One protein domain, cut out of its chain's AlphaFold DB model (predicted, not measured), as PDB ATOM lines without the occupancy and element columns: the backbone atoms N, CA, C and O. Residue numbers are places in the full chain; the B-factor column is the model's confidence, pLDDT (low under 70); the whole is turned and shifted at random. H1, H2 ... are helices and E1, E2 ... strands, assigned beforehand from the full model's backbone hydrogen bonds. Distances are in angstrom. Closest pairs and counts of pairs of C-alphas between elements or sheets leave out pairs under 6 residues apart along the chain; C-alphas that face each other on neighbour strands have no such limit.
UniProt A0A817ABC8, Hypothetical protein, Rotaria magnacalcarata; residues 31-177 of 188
ATOM      1  N   CYS A  31     -35.886  10.863 -15.198       55.59
ATOM      2  CA  CYS A  31     -35.858  11.033 -13.735       55.59
ATOM      3  C   CYS A  31     -35.632  12.487 -13.299       55.59
ATOM      4  O   CYS A  31     -36.365  13.021 -12.469       55.59
ATOM      5  N   ALA A  32     -34.650  13.156 -13.902       53.12
ATOM      6  CA  ALA A  32     -34.357  14.554 -13.614       53.12
ATOM      7  C   ALA A  32     -35.506  15.490 -14.022       53.12
ATOM      8  O   ALA A  32     -35.808  16.456 -13.322       53.12
ATOM      9  N   GLN A  33     -36.150  15.205 -15.154       54.38
ATOM     10  CA  GLN A  33     -37.227  16.024 -15.697       54.38
ATOM     11  C   GLN A  33     -38.530  15.838 -14.912       54.38
ATOM     12  O   GLN A  33     -39.210  16.823 -14.622       54.38
ATOM     13  N   ASP A  34     -38.849  14.607 -14.519       62.75
ATOM     14  CA  ASP A  34     -40.000  14.278 -13.679       62.75
ATOM     15  C   ASP A  34     -39.827  14.830 -12.266       62.75
ATOM     16  O   ASP A  34     -40.753  15.435 -11.722       62.75
ATOM     17  N   PHE A  35     -38.619  14.724 -11.704       60.22
ATOM     18  CA  PHE A  35     -38.286  15.337 -10.425       60.22
ATOM     19  C   PHE A  35     -38.412  16.864 -10.477       60.22
ATOM     20  O   PHE A  35     -39.058  17.460  -9.613       60.22
ATOM     21  N   ALA A  36     -37.867  17.507 -11.514       52.25
ATOM     22  CA  ALA A  36     -37.997  18.950 -11.704       52.25
ATOM     23  C   ALA A  36     -39.465  19.365 -11.881       52.25
ATOM     24  O   ALA A  36     -39.913  20.326 -11.257       52.25
ATOM     25  N   ARG A  37     -40.254  18.626 -12.669       58.03
ATOM     26  CA  ARG A  37     -41.681  18.908 -12.890       58.03
ATOM     27  C   ARG A  37     -42.503  18.743 -11.610       58.03
ATOM     28  O   ARG A  37     -43.331  19.606 -11.309       58.03
ATOM     29  N   ALA A  38     -42.273  17.678 -10.845       62.12
ATOM     30  CA  ALA A  38     -42.923  17.452  -9.555       62.12
ATOM     31  C   ALA A  38     -42.556  18.550  -8.547       62.12
ATOM     32  O   ALA A  38     -43.437  19.112  -7.896       62.12
ATOM     33  N   THR A  39     -41.276  18.928  -8.498       55.47
ATOM     34  CA  THR A  39     -40.766  19.993  -7.627       55.47
ATOM     35  C   THR A  39     -41.367  21.348  -7.999       55.47
ATOM     36  O   THR A  39     -41.910  22.025  -7.133       55.47
ATOM     37  N   ILE A  40     -41.383  21.723  -9.282       53.56
ATOM     38  CA  ILE A  40     -42.010  22.967  -9.762       53.56
ATOM     39  C   ILE A  40     -43.514  22.986  -9.447       53.56
ATOM     40  O   ILE A  40     -44.040  24.008  -9.013       53.56
ATOM     41  N   THR A  41     -44.213  21.862  -9.620       57.62
ATOM     42  CA  THR A  41     -45.653  21.759  -9.326       57.62
ATOM     43  C   THR A  41     -45.938  21.944  -7.834       57.62
ATOM     44  O   THR A  41     -46.839  22.700  -7.464       57.62
ATOM     45  N   GLU A  42     -45.145  21.310  -6.969       56.88
ATOM     46  CA  GLU A  42     -45.176  21.531  -5.521       56.88
ATOM     47  C   GLU A  42     -44.864  22.992  -5.167       56.88
ATOM     48  O   GLU A  42     -45.574  23.607  -4.373       56.88
ATOM     49  N   MET A  43     -43.855  23.596  -5.798       52.00
ATOM     50  CA  MET A  43     -43.465  24.988  -5.555       52.00
ATOM     51  C   MET A  43     -44.555  25.986  -5.962       52.00
ATOM     52  O   MET A  43     -44.822  26.935  -5.225       52.00
ATOM     53  N   ILE A  44     -45.229  25.771  -7.095       54.03
ATOM     54  CA  ILE A  44     -46.343  26.617  -7.542       54.03
ATOM     55  C   ILE A  44     -47.532  26.490  -6.583       54.03
ATOM     56  O   ILE A  44     -48.086  27.510  -6.171       54.03
ATOM     57  N   LYS A  45     -47.885  25.269  -6.151       56.72
ATOM     58  CA  LYS A  45     -48.930  25.053  -5.133       56.72
ATOM     59  C   LYS A  45     -48.606  25.766  -3.817       56.72
ATOM     60  O   LYS A  45     -49.479  26.400  -3.230       56.72
ATOM     61  N   ARG A  46     -47.345  25.725  -3.378       55.44
ATOM     62  CA  ARG A  46     -46.878  26.389  -2.147       55.44
ATOM     63  C   ARG A  46     -46.845  27.917  -2.268       55.44
ATOM     64  O   ARG A  46     -47.129  28.603  -1.289       55.44
ATOM     65  N   LYS A  47     -46.581  28.467  -3.462       54.34
ATOM     66  CA  LYS A  47     -46.610  29.919  -3.732       54.34
ATOM     67  C   LYS A  47     -48.017  30.517  -3.596       54.34
ATOM     68  O   LYS A  47     -48.139  31.643  -3.123       54.34
ATOM     69  N   ILE A  48     -49.066  29.771  -3.954       55.00
ATOM     70  CA  ILE A  48     -50.466  30.238  -3.882       55.00
ATOM     71  C   ILE A  48     -50.901  30.518  -2.435       55.00
ATOM     72  O   ILE A  48     -51.597  31.495  -2.179       55.00
ATOM     73  N   ASN A  49     -50.432  29.719  -1.473       68.56
ATOM     74  CA  ASN A  49     -50.828  29.841  -0.067       68.56
ATOM     75  C   ASN A  49     -49.872  30.686   0.783       68.56
ATOM     76  O   ASN A  49     -50.094  30.826   1.984       68.56
ATOM     77  N   TYR A  50     -48.815  31.251   0.191       68.12
ATOM     78  CA  TYR A  50     -47.759  31.938   0.937       68.12
ATOM     79  C   TYR A  50     -48.293  33.079   1.811       68.12
ATOM     80  O   TYR A  50     -47.948  33.168   2.987       68.12
ATOM     81  N   LEU A  51     -49.176  33.925   1.269       71.00
ATOM     82  CA  LEU A  51     -49.769  35.027   2.031       71.00
ATOM     83  C   LEU A  51     -50.584  34.522   3.225       71.00
ATOM     84  O   LEU A  51     -50.470  35.082   4.313       71.00
ATOM     85  N   SER A  52     -51.343  33.441   3.045       81.25
ATOM     86  CA  SER A  52     -52.143  32.830   4.107       81.25
ATOM     87  C   SER A  52     -51.253  32.220   5.194       81.25
ATOM     88  O   SER A  52     -51.429  32.529   6.371       81.25
ATOM     89  N   ILE A  53     -50.221  31.463   4.801       77.94
ATOM     90  CA  ILE A  53     -49.220  30.894   5.716       77.94
ATOM     91  C   ILE A  53     -48.565  32.001   6.548       77.94
ATOM     92  O   ILE A  53     -48.527  31.917   7.771       77.94
ATOM     93  N   ILE A  54     -48.079  33.066   5.903       76.00
ATOM     94  CA  ILE A  54     -47.430  34.178   6.606       76.00
ATOM     95  C   ILE A  54     -48.420  34.927   7.501       76.00
ATOM     96  O   ILE A  54     -48.037  35.330   8.594       76.00
ATOM     97  N   SER A  55     -49.674  35.107   7.083       80.62
ATOM     98  CA  SER A  55     -50.686  35.780   7.907       80.62
ATOM     99  C   SER A  55     -50.984  35.032   9.209       80.62
ATOM    100  O   SER A  55     -51.190  35.674  10.235       80.62
ATOM    101  N   GLU A  56     -50.925  33.696   9.189       85.50
ATOM    102  CA  GLU A  56     -51.139  32.852  10.370       85.50
ATOM    103  C   GLU A  56     -49.857  32.675  11.200       85.50
ATOM    104  O   GLU A  56     -49.914  32.694  12.429       85.50
ATOM    105  N   LEU A  57     -48.681  32.568  10.565       83.62
ATOM    106  CA  LEU A  57     -47.398  32.437  11.271       83.62
ATOM    107  C   LEU A  57     -46.933  33.747  11.905       83.62
ATOM    108  O   LEU A  57     -46.298  33.723  12.960       83.62
ATOM    109  N   ARG A  58     -47.216  34.894  11.280       82.00
ATOM    110  CA  ARG A  58     -46.747  36.199  11.757       82.00
ATOM    111  C   ARG A  58     -47.060  36.457  13.225       82.00
ATOM    112  O   ARG A  58     -46.102  36.710  13.953       82.00
ATOM    113  N   PRO A  59     -48.321  36.365  13.680       84.00
ATOM    114  CA  PRO A  59     -48.639  36.628  15.076       84.00
ATOM    115  C   PRO A  59     -47.970  35.635  16.036       84.00
ATOM    116  O   PRO A  59     -47.796  35.969  17.204       84.00
ATOM    117  N   LEU A  60     -47.575  34.437  15.579       83.62
ATOM    118  CA  LEU A  60     -46.897  33.436  16.411       83.62
ATOM    119  C   LEU A  60     -45.437  33.783  16.693       83.62
ATOM    120  O   LEU A  60     -44.959  33.570  17.809       83.62
ATOM    121  N   VAL A  61     -44.724  34.288  15.684       83.25
ATOM    122  CA  VAL A  61     -43.260  34.426  15.750       83.25
ATOM    123  C   VAL A  61     -42.779  35.868  15.776       83.25
ATOM    124  O   VAL A  61     -41.645  36.123  16.174       83.25
ATOM    125  N   SER A  62     -43.613  36.817  15.351       80.81
ATOM    126  CA  SER A  62     -43.253  38.228  15.281       80.81
ATOM    127  C   SER A  62     -44.155  39.090  16.150       80.81
ATOM    128  O   SER A  62     -45.370  38.912  16.166       80.81
ATOM    129  N   ALA A  63     -43.556  40.048  16.851       68.19
ATOM    130  CA  ALA A  63     -44.297  41.158  17.432       68.19
ATOM    131  C   ALA A  63     -44.838  42.077  16.318       68.19
ATOM    132  O   ALA A  63     -44.201  42.221  15.267       68.19
ATOM    133  N   ASP A  64     -45.996  42.702  16.539       61.97
ATOM    134  CA  ASP A  64     -46.550  43.673  15.592       61.97
ATOM    135  C   ASP A  64     -45.556  44.816  15.356       61.97
ATOM    136  O   ASP A  64     -44.824  45.235  16.255       61.97
ATOM    137  N   SER A  65     -45.526  45.354  14.135       51.47
ATOM    138  CA  SER A  65     -44.547  46.365  13.709       51.47
ATOM    139  C   SER A  65     -44.556  47.649  14.550       51.47
ATOM    140  O   SER A  65     -43.598  48.415  14.487       51.47
ATOM    141  N   GLN A  66     -45.602  47.882  15.348       42.25
ATOM    142  CA  GLN A  66     -45.690  48.989  16.306       42.25
ATOM    143  C   GLN A  66     -45.010  48.705  17.659       42.25
ATOM    144  O   GLN A  66     -44.690  49.652  18.369       42.25
ATOM    145  N   SER A  67     -44.731  47.444  18.013       46.06
ATOM    146  CA  SER A  67     -44.115  47.058  19.292       46.06
ATOM    147  C   SER A  67     -42.679  46.543  19.138       46.06
ATOM    148  O   SER A  67     -42.247  45.678  19.901       46.06
ATOM    149  N   GLN A  68     -41.906  47.084  18.187       49.91
ATOM    150  CA  GLN A  68     -40.491  46.742  17.930       49.91
ATOM    151  C   GLN A  68     -39.516  47.027  19.096       49.91
ATOM    152  O   GLN A  68     -38.305  47.117  18.894       49.91
ATOM    153  N   ASN A  69     -39.996  47.085  20.337       51.19
ATOM    154  CA  ASN A  69     -39.177  47.001  21.536       51.19
ATOM    155  C   ASN A  69     -38.675  45.554  21.743       51.19
ATOM    156  O   ASN A  69     -38.883  44.918  22.772       51.19
ATOM    157  N   THR A  70     -37.946  45.047  20.744       56.38
ATOM    158  CA  THR A  70     -37.077  43.855  20.825       56.38
ATOM    159  C   THR A  70     -35.965  44.016  21.867       56.38
ATOM    160  O   THR A  70     -35.254  43.071  22.182       56.38
ATOM    161  N   THR A  71     -35.843  45.218  22.428       63.41
ATOM    162  CA  THR A  71     -34.929  45.641  23.481       63.41
ATOM    163  C   THR A  71     -35.292  45.118  24.868       63.41
ATOM    164  O   THR A  71     -34.533  45.368  25.787       63.41
ATOM    165  N   ASN A  72     -36.418  44.423  25.061       77.19
ATOM    166  CA  ASN A  72     -36.749  43.747  26.322       77.19
ATOM    167  C   ASN A  72     -37.488  42.431  26.041       77.19
ATOM    168  O   ASN A  72     -38.667  42.272  26.356       77.19
ATOM    169  N   LEU A  73     -36.793  41.484  25.408       86.25
ATOM    170  CA  LEU A  73     -37.349  40.170  25.098       86.25
ATOM    171  C   LEU A  73     -37.131  39.205  26.265       86.25
ATOM    172  O   LEU A  73     -35.993  38.993  26.677       86.25
ATOM    173  N   VAL A  74     -38.208  38.589  26.750       90.88
ATOM    174  CA  VAL A  74     -38.181  37.541  27.783       90.88
ATOM    175  C   VAL A  74     -38.613  36.220  27.158       90.88
ATOM    176  O   VAL A  74     -39.611  36.189  26.439       90.88
ATOM    177  N   CYS A  75     -37.892  35.138  27.437       91.62
ATOM    178  CA  CYS A  75     -38.125  33.811  26.865       91.62
ATOM    179  C   CYS A  75     -38.184  32.747  27.957       91.62
ATOM    180  O   CYS A  75     -37.672  32.956  29.055       91.62
ATOM    181  N   PHE A  76     -38.763  31.593  27.646       93.75
ATOM    182  CA  PHE A  76     -38.592  30.408  28.479       93.75
ATOM    183  C   PHE A  76     -37.169  29.859  28.330       93.75
ATOM    184  O   PHE A  76     -36.641  29.801  27.216       93.75
ATOM    185  N   ASP A  77     -36.551  29.490  29.446       88.94
ATOM    186  CA  ASP A  77     -35.275  28.777  29.500       88.94
ATOM    187  C   ASP A  77     -35.493  27.244  29.474       88.94
ATOM    188  O   ASP A  77     -36.640  26.792  29.460       88.94
ATOM    189  N   PRO A  78     -34.433  26.409  29.483       84.62
ATOM    190  CA  PRO A  78     -34.578  24.950  29.513       84.62
ATOM    191  C   PRO A  78     -35.354  24.388  30.716       84.62
ATOM    192  O   PRO A  78     -35.732  23.222  30.698       84.62
ATOM    193  N   LYS A  79     -35.564  25.182  31.774       87.06
ATOM    194  CA  LYS A  79     -36.375  24.819  32.947       87.06
ATOM    195  C   LYS A  79     -37.804  25.361  32.851       87.06
ATOM    196  O   LYS A  79     -38.532  25.317  33.840       87.06
ATOM    197  N   GLU A  80     -38.180  25.899  31.692       83.06
ATOM    198  CA  GLU A  80     -39.453  26.574  31.428       83.06
ATOM    199  C   GLU A  80     -39.703  27.785  32.341       83.06
ATOM    200  O   GLU A  80     -40.839  28.180  32.603       83.06
ATOM    201  N   THR A  81     -38.630  28.427  32.807       89.25
ATOM    202  CA  THR A  81     -38.706  29.666  33.583       89.25
ATOM    203  C   THR A  81     -38.469  30.882  32.696       89.25
ATOM    204  O   THR A  81     -37.733  30.831  31.711       89.25
ATOM    205  N   ALA A  82     -39.122  31.998  33.022       91.44
ATOM    206  CA  ALA A  82     -38.967  33.238  32.276       91.44
ATOM    207  C   ALA A  82     -37.583  33.857  32.540       91.44
ATOM    208  O   ALA A  82     -37.231  34.147  33.684       91.44
ATOM    209  N   SER A  83     -36.816  34.098  31.478       90.06
ATOM    210  CA  SER A  83     -35.467  34.664  31.530       90.06
ATOM    211  C   SER A  83     -35.287  35.781  30.500       90.06
ATOM    212  O   SER A  83     -35.891  35.773  29.424       90.06
ATOM    213  N   GLN A  84     -34.471  36.781  30.843       89.50
ATOM    214  CA  GLN A  84     -34.174  37.892  29.942       89.50
ATOM    215  C   GLN A  84     -33.285  37.416  28.790       89.50
ATOM    216  O   GLN A  84     -32.207  36.871  29.017       89.50
ATOM    217  N   CYS A  85     -33.722  37.682  27.564       86.19
ATOM    218  CA  CYS A  85     -33.081  37.220  26.338       86.19
ATOM    219  C   CYS A  85     -32.410  38.342  25.552       86.19
ATOM    220  O   CYS A  85     -31.275  38.211  25.110       86.19
ATOM    221  N   ALA A  86     -33.107  39.468  25.405       82.56
ATOM    222  CA  ALA A  86     -32.600  40.643  24.708       82.56
ATOM    223  C   ALA A  86     -32.846  41.890  25.555       82.56
ATOM    224  O   ALA A  86     -33.914  42.021  26.151       82.56
ATOM    225  N   THR A  87     -31.871  42.789  25.612       79.44
ATOM    226  CA  THR A  87     -31.925  44.078  26.313       79.44
ATOM    227  C   THR A  87     -31.752  45.227  25.310       79.44
ATOM    228  O   THR A  87     -31.548  45.011  24.116       79.44
ATOM    229  N   ALA A  88     -31.783  46.481  25.768       74.00
ATOM    230  CA  ALA A  88     -31.506  47.633  24.905       74.00
ATOM    231  C   ALA A  88     -30.113  47.585  24.245       74.00
ATOM    232  O   ALA A  88     -29.910  48.191  23.195       74.00
ATOM    233  N   THR A  89     -29.165  46.865  24.848       72.94
ATOM    234  CA  THR A  89     -27.780  46.742  24.379       72.94
ATOM    235  C   THR A  89     -27.469  45.391  23.736       72.94
ATOM    236  O   THR A  89     -26.492  45.302  22.998       72.94
ATOM    237  N   ASN A  90     -28.296  44.365  23.968       75.25
ATOM    238  CA  ASN A  90     -28.098  43.010  23.457       75.25
ATOM    239  C   ASN A  90     -29.334  42.532  22.704       75.25
ATOM    240  O   ASN A  90     -30.437  42.521  23.236       75.25
ATOM    241  N   LEU A  91     -29.137  42.091  21.472       77.62
ATOM    242  CA  LEU A  91     -30.214  41.610  20.617       77.62
ATOM    243  C   LEU A  91     -30.338  40.097  20.751       77.62
ATOM    244  O   LEU A  91     -29.334  39.413  20.931       77.62
ATOM    245  N   GLY A  92     -31.554  39.579  20.608       81.31
ATOM    246  CA  GLY A  92     -31.776  38.142  20.601       81.31
ATOM    247  C   GLY A  92     -33.181  37.742  20.171       81.31
ATOM    248  O   GLY A  92     -34.051  38.589  19.958       81.31
ATOM    249  N   SER A  93     -33.381  36.433  20.048       86.06
ATOM    250  CA  SER A  93     -34.667  35.779  19.801       86.06
ATOM    251  C   SER A  93     -34.901  34.651  20.791       86.06
ATOM    252  O   SER A  93     -33.966  33.910  21.110       86.06
ATOM    253  N   CYS A  94     -36.158  34.446  21.167       89.94
ATOM    254  CA  CYS A  94     -36.580  33.229  21.837       89.94
ATOM    255  C   CYS A  94     -36.579  32.079  20.836       89.94
ATOM    256  O   CYS A  94     -37.125  32.221  19.739       89.94
ATOM    257  N   VAL A  95     -36.008  30.943  21.223       92.44
ATOM    258  CA  VAL A  95     -36.014  29.733  20.404       92.44
ATOM    259  C   VAL A  95     -36.660  28.588  21.164       92.44
ATOM    260  O   VAL A  95     -36.377  28.379  22.348       92.44
ATOM    261  N   ILE A  96     -37.544  27.871  20.474       94.81
ATOM    262  CA  ILE A  96     -37.974  26.517  20.825       94.81
ATOM    263  C   ILE A  96     -37.604  25.611  19.655       94.81
ATOM    264  O   ILE A  96     -38.001  25.874  18.521       94.81
ATOM    265  N   SER A  97     -36.800  24.592  19.930       94.94
ATOM    266  CA  SER A  97     -36.328  23.612  18.956       94.94
ATOM    267  C   SER A  97     -36.841  22.245  19.366       94.94
ATOM    268  O   SER A  97     -36.630  21.822  20.498       94.94
ATOM    269  N   ASP A  98     -37.544  21.574  18.465       96.06
ATOM    270  CA  ASP A  98     -38.018  20.211  18.662       96.06
ATOM    271  C   ASP A  98     -37.215  19.262  17.780       96.06
ATOM    272  O   ASP A  98     -37.308  19.305  16.548       96.06
ATOM    273  N   LYS A  99     -36.419  18.407  18.415       94.81
ATOM    274  CA  LYS A  99     -35.682  17.335  17.763       94.81
ATOM    275  C   LYS A  99     -36.589  16.122  17.613       94.81
ATOM    276  O   LYS A  99     -36.639  15.233  18.464       94.81
ATOM    277  N   LEU A 100     -37.254  16.051  16.468       91.75
ATOM    278  CA  LEU A 100     -38.333  15.107  16.173       91.75
ATOM    279  C   LEU A 100     -37.920  13.626  16.247       91.75
ATOM    280  O   LEU A 100     -38.777  12.766  16.412       91.75
ATOM    281  N   ILE A 101     -36.632  13.311  16.069       90.69
ATOM    282  CA  ILE A 101     -36.109  11.935  16.190       90.69
ATOM    283  C   ILE A 101     -35.760  11.596  17.641       90.69
ATOM    284  O   ILE A 101     -36.000  10.482  18.095       90.69
ATOM    285  N   GLU A 102     -35.178  12.558  18.354       92.62
ATOM    286  CA  GLU A 102     -34.706  12.396  19.733       92.62
ATOM    287  C   GLU A 102     -35.848  12.566  20.751       92.62
ATOM    288  O   GLU A 102     -35.673  12.233  21.920       92.62
ATOM    289  N   ASN A 103     -37.025  13.030  20.304       90.81
ATOM    290  CA  ASN A 103     -38.168  13.405  21.142       90.81
ATOM    291  C   ASN A 103     -37.766  14.386  22.254       90.81
ATOM    292  O   ASN A 103     -38.216  14.280  23.396       90.81
ATOM    293  N   GLU A 104     -36.899  15.335  21.907       94.38
ATOM    294  CA  GLU A 104     -36.348  16.327  22.822       94.38
ATOM    295  C   GLU A 104     -36.769  17.728  22.378       94.38
ATOM    296  O   GLU A 104     -36.552  18.117  21.230       94.38
ATOM    297  N   ILE A 105     -37.328  18.504  23.309       94.69
ATOM    298  CA  ILE A 105     -37.628  19.922  23.106       94.69
ATOM    299  C   ILE A 105     -36.625  20.750  23.901       94.69
ATOM    300  O   ILE A 105     -36.438  20.543  25.098       94.69
ATOM    301  N   ILE A 106     -36.010  21.716  23.227       94.69
ATOM    302  CA  ILE A 106     -34.991  22.598  23.782       94.69
ATOM    303  C   ILE A 106     -35.463  24.041  23.678       94.69
ATOM    304  O   ILE A 106     -35.984  24.485  22.655       94.69
ATOM    305  N   TYR A 107     -35.209  24.791  24.742       93.81
ATOM    306  CA  TYR A 107     -35.549  26.197  24.872       93.81
ATOM    307  C   TYR A 107     -34.270  26.985  25.085       93.81
ATOM    308  O   TYR A 107     -33.475  26.647  25.961       93.81
ATOM    309  N   TYR A 108     -34.043  28.029  24.298       90.81
ATOM    310  CA  TYR A 108     -32.861  28.856  24.496       90.81
ATOM    311  C   TYR A 108     -33.021  30.256  23.925       90.81
ATOM    312  O   TYR A 108     -33.880  30.543  23.091       90.81
ATOM    313  N   CYS A 109     -32.134  31.126  24.388       88.50
ATOM    314  CA  CYS A 109     -31.928  32.446  23.837       88.50
ATOM    315  C   CYS A 109     -30.865  32.409  22.754       88.50
ATOM    316  O   CYS A 109     -29.732  32.000  23.004       88.50
ATOM    317  N   ASN A 110     -31.230  32.846  21.552       86.50
ATOM    318  CA  ASN A 110     -30.270  33.047  20.479       86.50
ATOM    319  C   ASN A 110     -29.930  34.534  20.377       86.50
ATOM    320  O   ASN A 110     -30.774  35.325  19.967       86.50
ATOM    321  N   ASN A 111     -28.692  34.883  20.723       77.88
ATOM    322  CA  ASN A 111     -28.197  36.262  20.764       77.88
ATOM    323  C   ASN A 111     -27.434  36.666  19.487       77.88
ATOM    324  O   ASN A 111     -26.691  37.647  19.484       77.88
ATOM    325  N   ASP A 112     -27.573  35.897  18.404       70.19
ATOM    326  CA  ASP A 112     -26.994  36.240  17.106       70.19
ATOM    327  C   ASP A 112     -27.654  37.514  16.540       70.19
ATOM    328  O   ASP A 112     -28.878  37.670  16.541       70.19
ATOM    329  N   ILE A 113     -26.849  38.434  16.006       55.03
ATOM    330  CA  ILE A 113     -27.301  39.678  15.370       55.03
ATOM    331  C   ILE A 113     -28.254  39.436  14.185       55.03
ATOM    332  O   ILE A 113     -29.056  40.313  13.849       55.03
ATOM    333  N   HIS A 114     -28.205  38.247  13.572       53.56
ATOM    334  CA  HIS A 114     -29.120  37.810  12.518       53.56
ATOM    335  C   HIS A 114     -30.453  37.252  13.054       53.56
ATOM    336  O   HIS A 114     -31.383  37.034  12.275       53.56
ATOM    337  N   ALA A 115     -30.587  37.066  14.373       54.72
ATOM    338  CA  ALA A 115     -31.756  36.479  15.029       54.72
ATOM    339  C   ALA A 115     -32.913  37.467  15.271       54.72
ATOM    340  O   ALA A 115     -33.952  37.072  15.781       54.72
ATOM    341  N   LYS A 116     -32.810  38.740  14.866       57.53
ATOM    342  CA  LYS A 116     -33.869  39.754  15.099       57.53
ATOM    343  C   LYS A 116     -35.242  39.414  14.504       57.53
ATOM    344  O   LYS A 116     -36.233  40.080  14.812       57.53
ATOM    345  N   LEU A 117     -35.297  38.454  13.589       68.75
ATOM    346  CA  LEU A 117     -36.477  38.166  12.792       68.75
ATOM    347  C   LEU A 117     -37.206  36.951  13.365       68.75
ATOM    348  O   LEU A 117     -36.579  35.944  13.674       68.75
ATOM    349  N   GLY A 118     -38.533  37.034  13.455       76.06
ATOM    350  CA  GLY A 118     -39.355  35.852  13.668       76.06
ATOM    351  C   GLY A 118     -39.328  34.967  12.421       76.06
ATOM    352  O   GLY A 118     -39.624  35.435  11.314       76.06
ATOM    353  N   TYR A 119     -38.953  33.706  12.585       79.12
ATOM    354  CA  TYR A 119     -38.940  32.720  11.514       79.12
ATOM    355  C   TYR A 119     -39.126  31.310  12.058       79.12
ATOM    356  O   TYR A 119     -38.935  31.032  13.240       79.12
ATOM    357  N   LEU A 120     -39.473  30.410  11.154       84.56
ATOM    358  CA  LEU A 120     -39.572  28.987  11.424       84.56
ATOM    359  C   LEU A 120     -38.603  28.249  10.505       84.56
ATOM    360  O   LEU A 120     -38.463  28.611   9.334       84.56
ATOM    361  N   ASN A 121     -37.911  27.255  11.042       83.69
ATOM    362  CA  ASN A 121     -36.979  26.412  10.314       83.69
ATOM    363  C   ASN A 121     -37.311  24.932  10.532       83.69
ATOM    364  O   ASN A 121     -37.565  24.514  11.654       83.69
ATOM    365  N   ILE A 122     -37.305  24.142   9.465       82.88
ATOM    366  CA  ILE A 122     -37.414  22.685   9.522       82.88
ATOM    367  C   ILE A 122     -36.207  22.113   8.799       82.88
ATOM    368  O   ILE A 122     -35.939  22.487   7.657       82.88
ATOM    369  N   SER A 123     -35.508  21.184   9.435       81.44
ATOM    370  CA  SER A 123     -34.462  20.385   8.805       81.44
ATOM    371  C   SER A 123     -34.846  18.920   8.926       81.44
ATOM    372  O   SER A 123     -35.188  18.486  10.017       81.44
ATOM    373  N   ASP A 124     -34.826  18.160   7.833       81.44
ATOM    374  CA  ASP A 124     -35.097  16.718   7.858       81.44
ATOM    375  C   ASP A 124     -34.141  15.996   6.906       81.44
ATOM    376  O   ASP A 124     -34.196  16.172   5.684       81.44
ATOM    377  N   SER A 125     -33.244  15.196   7.483       76.81
ATOM    378  CA  SER A 125     -32.313  14.326   6.767       76.81
ATOM    379  C   SER A 125     -32.682  12.836   6.868       76.81
ATOM    380  O   SER A 125     -31.894  11.956   6.524       76.81
ATOM    381  N   GLY A 126     -33.879  12.515   7.372       74.25
ATOM    382  CA  GLY A 126     -34.306  11.147   7.668       74.25
ATOM    383  C   GLY A 126     -33.820  10.664   9.036       74.25
ATOM    384  O   GLY A 126     -34.655  10.344   9.884       74.25
ATOM    385  N   SER A 127     -32.500  10.646   9.260       80.81
ATOM    386  CA  SER A 127     -31.872  10.249  10.536       80.81
ATOM    387  C   SER A 127     -31.769  11.382  11.558       80.81
ATOM    388  O   SER A 127     -31.538  11.130  12.734       80.81
ATOM    389  N   TYR A 128     -31.927  12.625  11.111       83.25
ATOM    390  CA  TYR A 128     -31.998  13.815  11.945       83.25
ATOM    391  C   TYR A 128     -33.174  14.657  11.467       83.25
ATOM    392  O   TYR A 128     -33.366  14.818  10.261       83.25
ATOM    393  N   ALA A 129     -33.969  15.174  12.397       88.38
ATOM    394  CA  ALA A 129     -35.041  16.090  12.055       88.38
ATOM    395  C   ALA A 129     -35.284  17.098  13.179       88.38
ATOM    396  O   ALA A 129     -35.462  16.696  14.330       88.38
ATOM    397  N   THR A 130     -35.312  18.384  12.835       91.38
ATOM    398  CA  THR A 130     -35.614  19.479  13.761       91.38
ATOM    399  C   THR A 130     -36.703  20.388  13.242       91.38
ATOM    400  O   THR A 130     -36.833  20.617  12.037       91.38
ATOM    401  N   PHE A 131     -37.468  20.926  14.184       92.38
ATOM    402  CA  PHE A 131     -38.452  21.967  13.970       92.38
ATOM    403  C   PHE A 131     -38.165  23.114  14.935       92.38
ATOM    404  O   PHE A 131     -38.416  23.009  16.135       92.38
ATOM    405  N   ASP A 132     -37.658  24.217  14.404       91.62
ATOM    406  CA  ASP A 132     -37.203  25.360  15.181       91.62
ATOM    407  C   ASP A 132     -38.133  26.547  14.949       91.62
ATOM    408  O   ASP A 132     -38.383  26.959  13.812       91.62
ATOM    409  N   ILE A 133     -38.615  27.145  16.032       90.88
ATOM    410  CA  ILE A 133     -39.292  28.438  15.995       90.88
ATOM    411  C   ILE A 133     -38.386  29.464  16.651       90.88
ATOM    412  O   ILE A 133     -38.113  29.390  17.847       90.88
ATOM    413  N   HIS A 134     -37.987  30.452  15.861       89.38
ATOM    414  CA  HIS A 134     -37.319  31.655  16.322       89.38
ATOM    415  C   HIS A 134     -38.335  32.778  16.359       89.38
ATOM    416  O   HIS A 134     -38.986  33.079  15.358       89.38
ATOM    417  N   CYS A 135     -38.485  33.411  17.508       85.56
ATOM    418  CA  CYS A 135     -39.504  34.421  17.681       85.56
ATOM    419  C   CYS A 135     -39.010  35.591  18.528       85.56
ATOM    420  O   CYS A 135     -38.124  35.459  19.371       85.56
ATOM    421  N   ASN A 136     -39.559  36.771  18.253       82.56
ATOM    422  CA  ASN A 136     -39.089  38.039  18.816       82.56
ATOM    423  C   ASN A 136     -40.173  38.769  19.631       82.56
ATOM    424  O   ASN A 136     -40.108  39.984  19.808       82.56
ATOM    425  N   ARG A 137     -41.162  38.017  20.136       84.19
ATOM    426  CA  ARG A 137     -42.187  38.489  21.080       84.19
ATOM    427  C   ARG A 137     -42.002  37.785  22.438       84.19
ATOM    428  O   ARG A 137     -41.532  36.651  22.450       84.19
ATOM    429  N   PRO A 138     -42.354  38.391  23.576       87.94
ATOM    430  CA  PRO A 138     -42.155  37.749  24.875       87.94
ATOM    431  C   PRO A 138     -42.856  36.384  24.990       87.94
ATOM    432  O   PRO A 138     -43.987  36.227  24.533       87.94
ATOM    433  N   LEU A 139     -42.180  35.416  25.619       89.19
ATOM    434  CA  LEU A 139     -42.695  34.085  25.979       89.19
ATOM    435  C   LEU A 139     -43.265  33.279  24.799       89.19
ATOM    436  O   LEU A 139     -44.153  32.439  24.951       89.19
ATOM    437  N   CYS A 140     -42.752  33.524  23.596       88.69
ATOM    438  CA  CYS A 140     -43.228  32.875  22.380       88.69
ATOM    439  C   CYS A 140     -42.613  31.509  22.113       88.69
ATOM    440  O   CYS A 140     -43.146  30.766  21.301       88.69
ATOM    441  N   ASN A 141     -41.531  31.140  22.790       93.00
ATOM    442  CA  ASN A 141     -40.904  29.834  22.633       93.00
ATOM    443  C   ASN A 141     -41.561  28.764  23.522       93.00
ATOM    444  O   ASN A 141     -40.875  27.932  24.089       93.00
ATOM    445  N   GLY A 142     -42.884  28.803  23.690       92.31
ATOM    446  CA  GLY A 142     -43.634  27.808  24.463       92.31
ATOM    447  C   GLY A 142     -44.220  26.691  23.592       92.31
ATOM    448  O   GLY A 142     -44.414  26.869  22.385       92.31
ATOM    449  N   GLN A 143     -44.603  25.569  24.215       92.56
ATOM    450  CA  GLN A 143     -45.171  24.406  23.512       92.56
ATOM    451  C   GLN A 143     -46.425  24.730  22.682       92.56
ATOM    452  O   GLN A 143     -46.616  24.167  21.606       92.56
ATOM    453  N   LEU A 144     -47.267  25.669  23.132       92.56
ATOM    454  CA  LEU A 144     -48.435  26.114  22.360       92.56
ATOM    455  C   LEU A 144     -48.035  26.758  21.028       92.56
ATOM    456  O   LEU A 144     -48.693  26.532  20.014       92.56
ATOM    457  N   THR A 145     -46.944  27.528  21.015       92.25
ATOM    458  CA  THR A 145     -46.442  28.153  19.787       92.25
ATOM    459  C   THR A 145     -45.818  27.107  18.868       92.25
ATOM    460  O   THR A 145     -46.072  27.138  17.667       92.25
ATOM    461  N   LEU A 146     -45.080  26.138  19.427       94.00
ATOM    462  CA  LEU A 146     -44.556  24.993  18.677       94.00
ATOM    463  C   LEU A 146     -45.676  24.209  17.989       94.00
ATOM    464  O   LEU A 146     -45.619  23.991  16.780       94.00
ATOM    465  N   LYS A 147     -46.725  23.850  18.735       95.31
ATOM    466  CA  LYS A 147     -47.887  23.145  18.193       95.31
ATOM    467  C   LYS A 147     -48.584  23.949  17.097       95.31
ATOM    468  O   LYS A 147     -48.798  23.425  16.011       95.31
ATOM    469  N   ALA A 148     -48.873  25.227  17.344       93.62
ATOM    470  CA  ALA A 148     -49.528  26.083  16.358       93.62
ATOM    471  C   ALA A 148     -48.703  26.223  15.067       93.62
ATOM    472  O   ALA A 148     -49.255  26.159  13.971       93.62
ATOM    473  N   GLY A 149     -47.377  26.363  15.183       90.62
ATOM    474  CA  GLY A 149     -46.480  26.390  14.029       90.62
ATOM    475  C   GLY A 149     -46.568  25.105  13.204       90.62
ATOM    476  O   GLY A 149     -46.718  25.169  11.985       90.62
ATOM    477  N   LYS A 150     -46.532  23.940  13.859       93.31
ATOM    478  CA  LYS A 150     -46.668  22.638  13.191       93.31
ATOM    479  C   LYS A 150     -48.028  22.465  12.515       93.31
ATOM    480  O   LYS A 150     -48.073  22.085  11.346       93.31
ATOM    481  N   ASP A 151     -49.110  22.814  13.209       93.94
ATOM    482  CA  ASP A 151     -50.479  22.712  12.696       93.94
ATOM    483  C   ASP A 151     -50.674  23.573  11.437       93.94
ATOM    484  O   ASP A 151     -51.262  23.110  10.458       93.94
ATOM    485  N   ILE A 152     -50.134  24.799  11.414       88.12
ATOM    486  CA  ILE A 152     -50.184  25.678  10.234       88.12
ATOM    487  C   ILE A 152     -49.433  25.046   9.061       88.12
ATOM    488  O   ILE A 152     -49.963  24.965   7.952       88.12
ATOM    489  N   LEU A 153     -48.200  24.582   9.277       85.88
ATOM    490  CA  LEU A 153     -47.406  24.005   8.191       85.88
ATOM    491  C   LEU A 153     -48.012  22.703   7.660       85.88
ATOM    492  O   LEU A 153     -47.988  22.481   6.448       85.88
ATOM    493  N   PHE A 154     -48.636  21.901   8.522       89.06
ATOM    494  CA  PHE A 154     -49.378  20.714   8.113       89.06
ATOM    495  C   PHE A 154     -50.648  21.071   7.326       89.06
ATOM    496  O   PHE A 154     -50.861  20.545   6.233       89.06
ATOM    497  N   LYS A 155     -51.447  22.032   7.811       88.12
ATOM    498  CA  LYS A 155     -52.654  22.549   7.134       88.12
ATOM    499  C   LYS A 155     -52.374  22.999   5.699       88.12
ATOM    500  O   LYS A 155     -53.210  22.797   4.820       88.12
ATOM    501  N   TYR A 156     -51.208  23.595   5.453       80.44
ATOM    502  CA  TYR A 156     -50.796  24.060   4.125       80.44
ATOM    503  C   TYR A 156     -49.948  23.055   3.329       80.44
ATOM    504  O   TYR A 156     -49.461  23.397   2.250       80.44
ATOM    505  N   GLY A 157     -49.783  21.824   3.824       78.19
ATOM    506  CA  GLY A 157     -49.067  20.752   3.129       78.19
ATOM    507  C   GLY A 157     -47.554  20.969   3.015       78.19
ATOM    508  O   GLY A 157     -46.917  20.415   2.120       78.19
ATOM    509  N   LEU A 158     -46.969  21.794   3.888       77.81
ATOM    510  CA  LEU A 158     -45.520  22.000   3.957       77.81
ATOM    511  C   LEU A 158     -44.817  20.889   4.736       77.81
ATOM    512  O   LEU A 158     -43.654  20.595   4.459       77.81
ATOM    513  N   THR A 159     -45.531  20.244   5.654       82.25
ATOM    514  CA  THR A 159     -45.094  19.034   6.352       82.25
ATOM    515  C   THR A 159     -46.004  17.869   5.980       82.25
ATOM    516  O   THR A 159     -47.185  18.041   5.679       82.25
ATOM    517  N   LYS A 160     -45.445  16.658   5.973       81.75
ATOM    518  CA  LYS A 160     -46.175  15.416   5.694       81.75
ATOM    519  C   LYS A 160     -46.963  14.938   6.907       81.75
ATOM    520  O   LYS A 160     -47.979  14.266   6.749       81.75
ATOM    521  N   THR A 161     -46.466  15.244   8.102       86.06
ATOM    522  CA  THR A 161     -47.070  14.806   9.355       86.06
ATOM    523  C   THR A 161     -47.347  15.997  10.277       86.06
ATOM    524  O   THR A 161     -46.665  17.028  10.157       86.06
ATOM    525  N   PRO A 162     -48.320  15.872  11.200       88.94
ATOM    526  CA  PRO A 162     -48.607  16.896  12.207       88.94
ATOM    527  C   PRO A 162     -47.416  17.199  13.120       88.94
ATOM    528  O   PRO A 162     -47.322  18.277  13.689       88.94
ATOM    529  N   GLU A 163     -46.469  16.272  13.253       88.94
ATOM    530  CA  GLU A 163     -45.273  16.443  14.078       88.94
ATOM    531  C   GLU A 163     -44.216  17.322  13.398       88.94
ATOM    532  O   GLU A 163     -43.277  17.750  14.063       88.94
ATOM    533  N   GLY A 164     -44.374  17.627  12.105       85.12
ATOM    534  CA  GLY A 164     -43.500  18.541  11.371       85.12
ATOM    535  C   GLY A 164     -42.495  17.876  10.424       85.12
ATOM    536  O   GLY A 164     -41.579  18.549   9.959       85.12
ATOM    537  N   ARG A 165     -42.645  16.578  10.114       85.94
ATOM    538  CA  ARG A 165     -41.730  15.847   9.212       85.94
ATOM    539  C   ARG A 165     -41.884  16.263   7.750       85.94
ATOM    540  O   ARG A 165     -43.001  16.516   7.288       85.94
ATOM    541  N   LEU A 166     -40.783  16.264   7.000       79.62
ATOM    542  CA  LEU A 166     -40.777  16.541   5.558       79.62
ATOM    543  C   LEU A 166     -40.850  15.243   4.737       79.62
ATOM    544  O   LEU A 166     -40.701  14.138   5.253       79.62
ATOM    545  N   ASN A 167     -41.136  15.365   3.437       62.41
ATOM    546  CA  ASN A 167     -41.368  14.208   2.562       62.41
ATOM    547  C   ASN A 167     -40.070  13.523   2.084       62.41
ATOM    548  O   ASN A 167     -40.131  12.408   1.573       62.41
ATOM    549  N   SER A 168     -38.903  14.159   2.235       60.75
ATOM    550  CA  SER A 168     -37.617  13.582   1.820       60.75
ATOM    551  C   SER A 168     -36.510  13.826   2.838       60.75
ATOM    552  O   SER A 168     -36.435  14.904   3.422       60.75
ATOM    553  N   SER A 169     -35.600  12.862   2.934       53.56
ATOM    554  CA  SER A 169     -34.449  12.788   3.840       53.56
ATOM    555  C   SER A 169     -33.303  13.766   3.528       53.56
ATOM    556  O   SER A 169     -32.150  13.462   3.810       53.56
ATOM    557  N   SER A 170     -33.577  14.918   2.916       53.44
ATOM    558  CA  SER A 170     -32.577  15.967   2.658       53.44
ATOM    559  C   SER A 170     -33.238  17.303   2.302       53.44
ATOM    560  O   SER A 170     -32.900  17.922   1.291       53.44
ATOM    561  N   GLN A 171     -34.238  17.724   3.077       58.62
ATOM    562  CA  GLN A 171     -34.917  19.004   2.864       58.62
ATOM    563  C   GLN A 171     -34.712  19.944   4.050       58.62
ATOM    564  O   GLN A 171     -34.807  19.550   5.210       58.62
ATOM    565  N   LEU A 172     -34.460  21.213   3.727       53.41
ATOM    566  CA  LEU A 172     -34.463  22.314   4.677       53.41
ATOM    567  C   LEU A 172     -35.494  23.346   4.233       53.41
ATOM    568  O   LEU A 172     -35.500  23.768   3.076       53.41
ATOM    569  N   ILE A 173     -36.367  23.738   5.156       58.72
ATOM    570  CA  ILE A 173     -37.405  24.740   4.944       58.72
ATOM    571  C   ILE A 173     -37.204  25.867   5.941       58.72
ATOM    572  O   ILE A 173     -37.369  25.655   7.135       58.72
ATOM    573  N   LYS A 174     -36.915  27.077   5.455       59.19
ATOM    574  CA  LYS A 174     -36.861  28.283   6.287       59.19
ATOM    575  C   LYS A 174     -37.908  29.291   5.828       59.19
ATOM    576  O   LYS A 174     -37.881  29.740   4.682       59.19
ATOM    577  N   ILE A 175     -38.810  29.664   6.731       61.84
ATOM    578  CA  ILE A 175     -39.903  30.609   6.484       61.84
ATOM    579  C   ILE A 175     -39.699  31.836   7.367       61.84
ATOM    580  O   ILE A 175     -39.882  31.779   8.581       61.84
ATOM    581  N   SER A 176     -39.336  32.952   6.740       62.25
ATOM    582  CA  SER A 176     -39.160  34.247   7.399       62.25
ATOM    583  C   SER A 176     -40.430  35.089   7.274       62.25
ATOM    584  O   SER A 176     -41.012  35.177   6.197       62.25
ATOM    585  N   VAL A 177     -40.848  35.745   8.357       58.53
ATOM    586  CA  VAL A 177     -42.118  36.501   8.406       58.53
ATOM    587  C   VAL A 177     -42.008  37.956   7.921       58.53
ATOM    588  O   VAL A 177     -43.016  38.651   7.749       58.53
TER     589      VAL A 177
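This is residues 31 to 177 of the 188 residues of the protein "Hypothetical protein" of Rotaria magnacalcarata (UniProt A0A817ABC8). A twisted sheet of five strands has two helices, H2 and H4, side by side across one face, and the small hairpin E1 and E2 is partly face to face with it at E3 and E4. H1 leads into H2, and its residues 31 to 41 stick out free of the body. The printed part has 147 residues, with named elements in the order H1 H2 E1 E2 E3 E4 H3 E5 E6 H4 E7; the class is mixed, helices and strands. The large sheet runs E4 E3 E6 E5 E7, antiparallel throughout. The whole is compact, with a radius of gyration of the C-alphas of 16.1 A, and spans 53 by 35 by 25 A, only just elongated.

The large sheet holds E4, residues 104 to 110, E3, 93 to 99, E6, 129 to 135, E5, 119 to 124, and E7, 171 to 176; E4 and E7 are its edge strands. E3 and E4 are a hairpin, with N 95 and O 108 at 2.9 A, and so are E5 and E6, with N 121 and O 132 at 2.8 A. Between E3 and E6, N 96 and O 133 are 3.1 A apart; between E5 and E7, N 122 and O 173 are 2.8 A apart. H2, residues 50 to 61, and H4, residues 143 to 155, are on the same face, two layers with helices on one face of the sheet, at heights of 8.9 A and 9.9 A. They touch at a shallow tilt of 5 degrees, opposite ways, the closest C-alphas being those of Leu 60 and Thr 145, 6.3 A. E6, H4 and E7 form a split strand-helix-strand unit, two strands running the same way with E5 between them, its crossover left-handed. H3, residues 113 to 116, is on the opposite face, over none of the strands. E1, residues 73 to 76, and E2, residues 82 to 86, form a hairpin, with N 75 and O 83 at 2.9 A. They make a sandwich, two sheets face to face, with the large sheet, the best planes 27 degrees apart; the closest C-alphas of E1 and E3 are those of Cys 75 and Cys 94, 5.3 A. H1, residues 31 to 48, is not on the large sheet and meets H2 only through their link. Every O i to N i+4 pair is within hydrogen-bond range in H1 and H4, and 6 of 8 in H2; H3 is too short for one, and its 1 O i to N i+3 pair is not within range.

H1 begins at C-alpha 31 (-35.858, 11.033, -13.735) and is 26.1 A long. H4 measures 18.1 A, E6 19.7 A and E3 18.6 A. E7 ends at C-alpha 176 (-39.160, 34.247, 7.399).

The C-alphas of Cys 31 and Ala 88, the two farthest apart, are 53.4 A from each other. The printed part has no cut. The links H2 to E1 and H4 to E7 are long. The mean pLDDT of the printed part is 77.2; it is under 70 at residues 31 to 50, 63 to 71, 113 to 117 and 167 to 177.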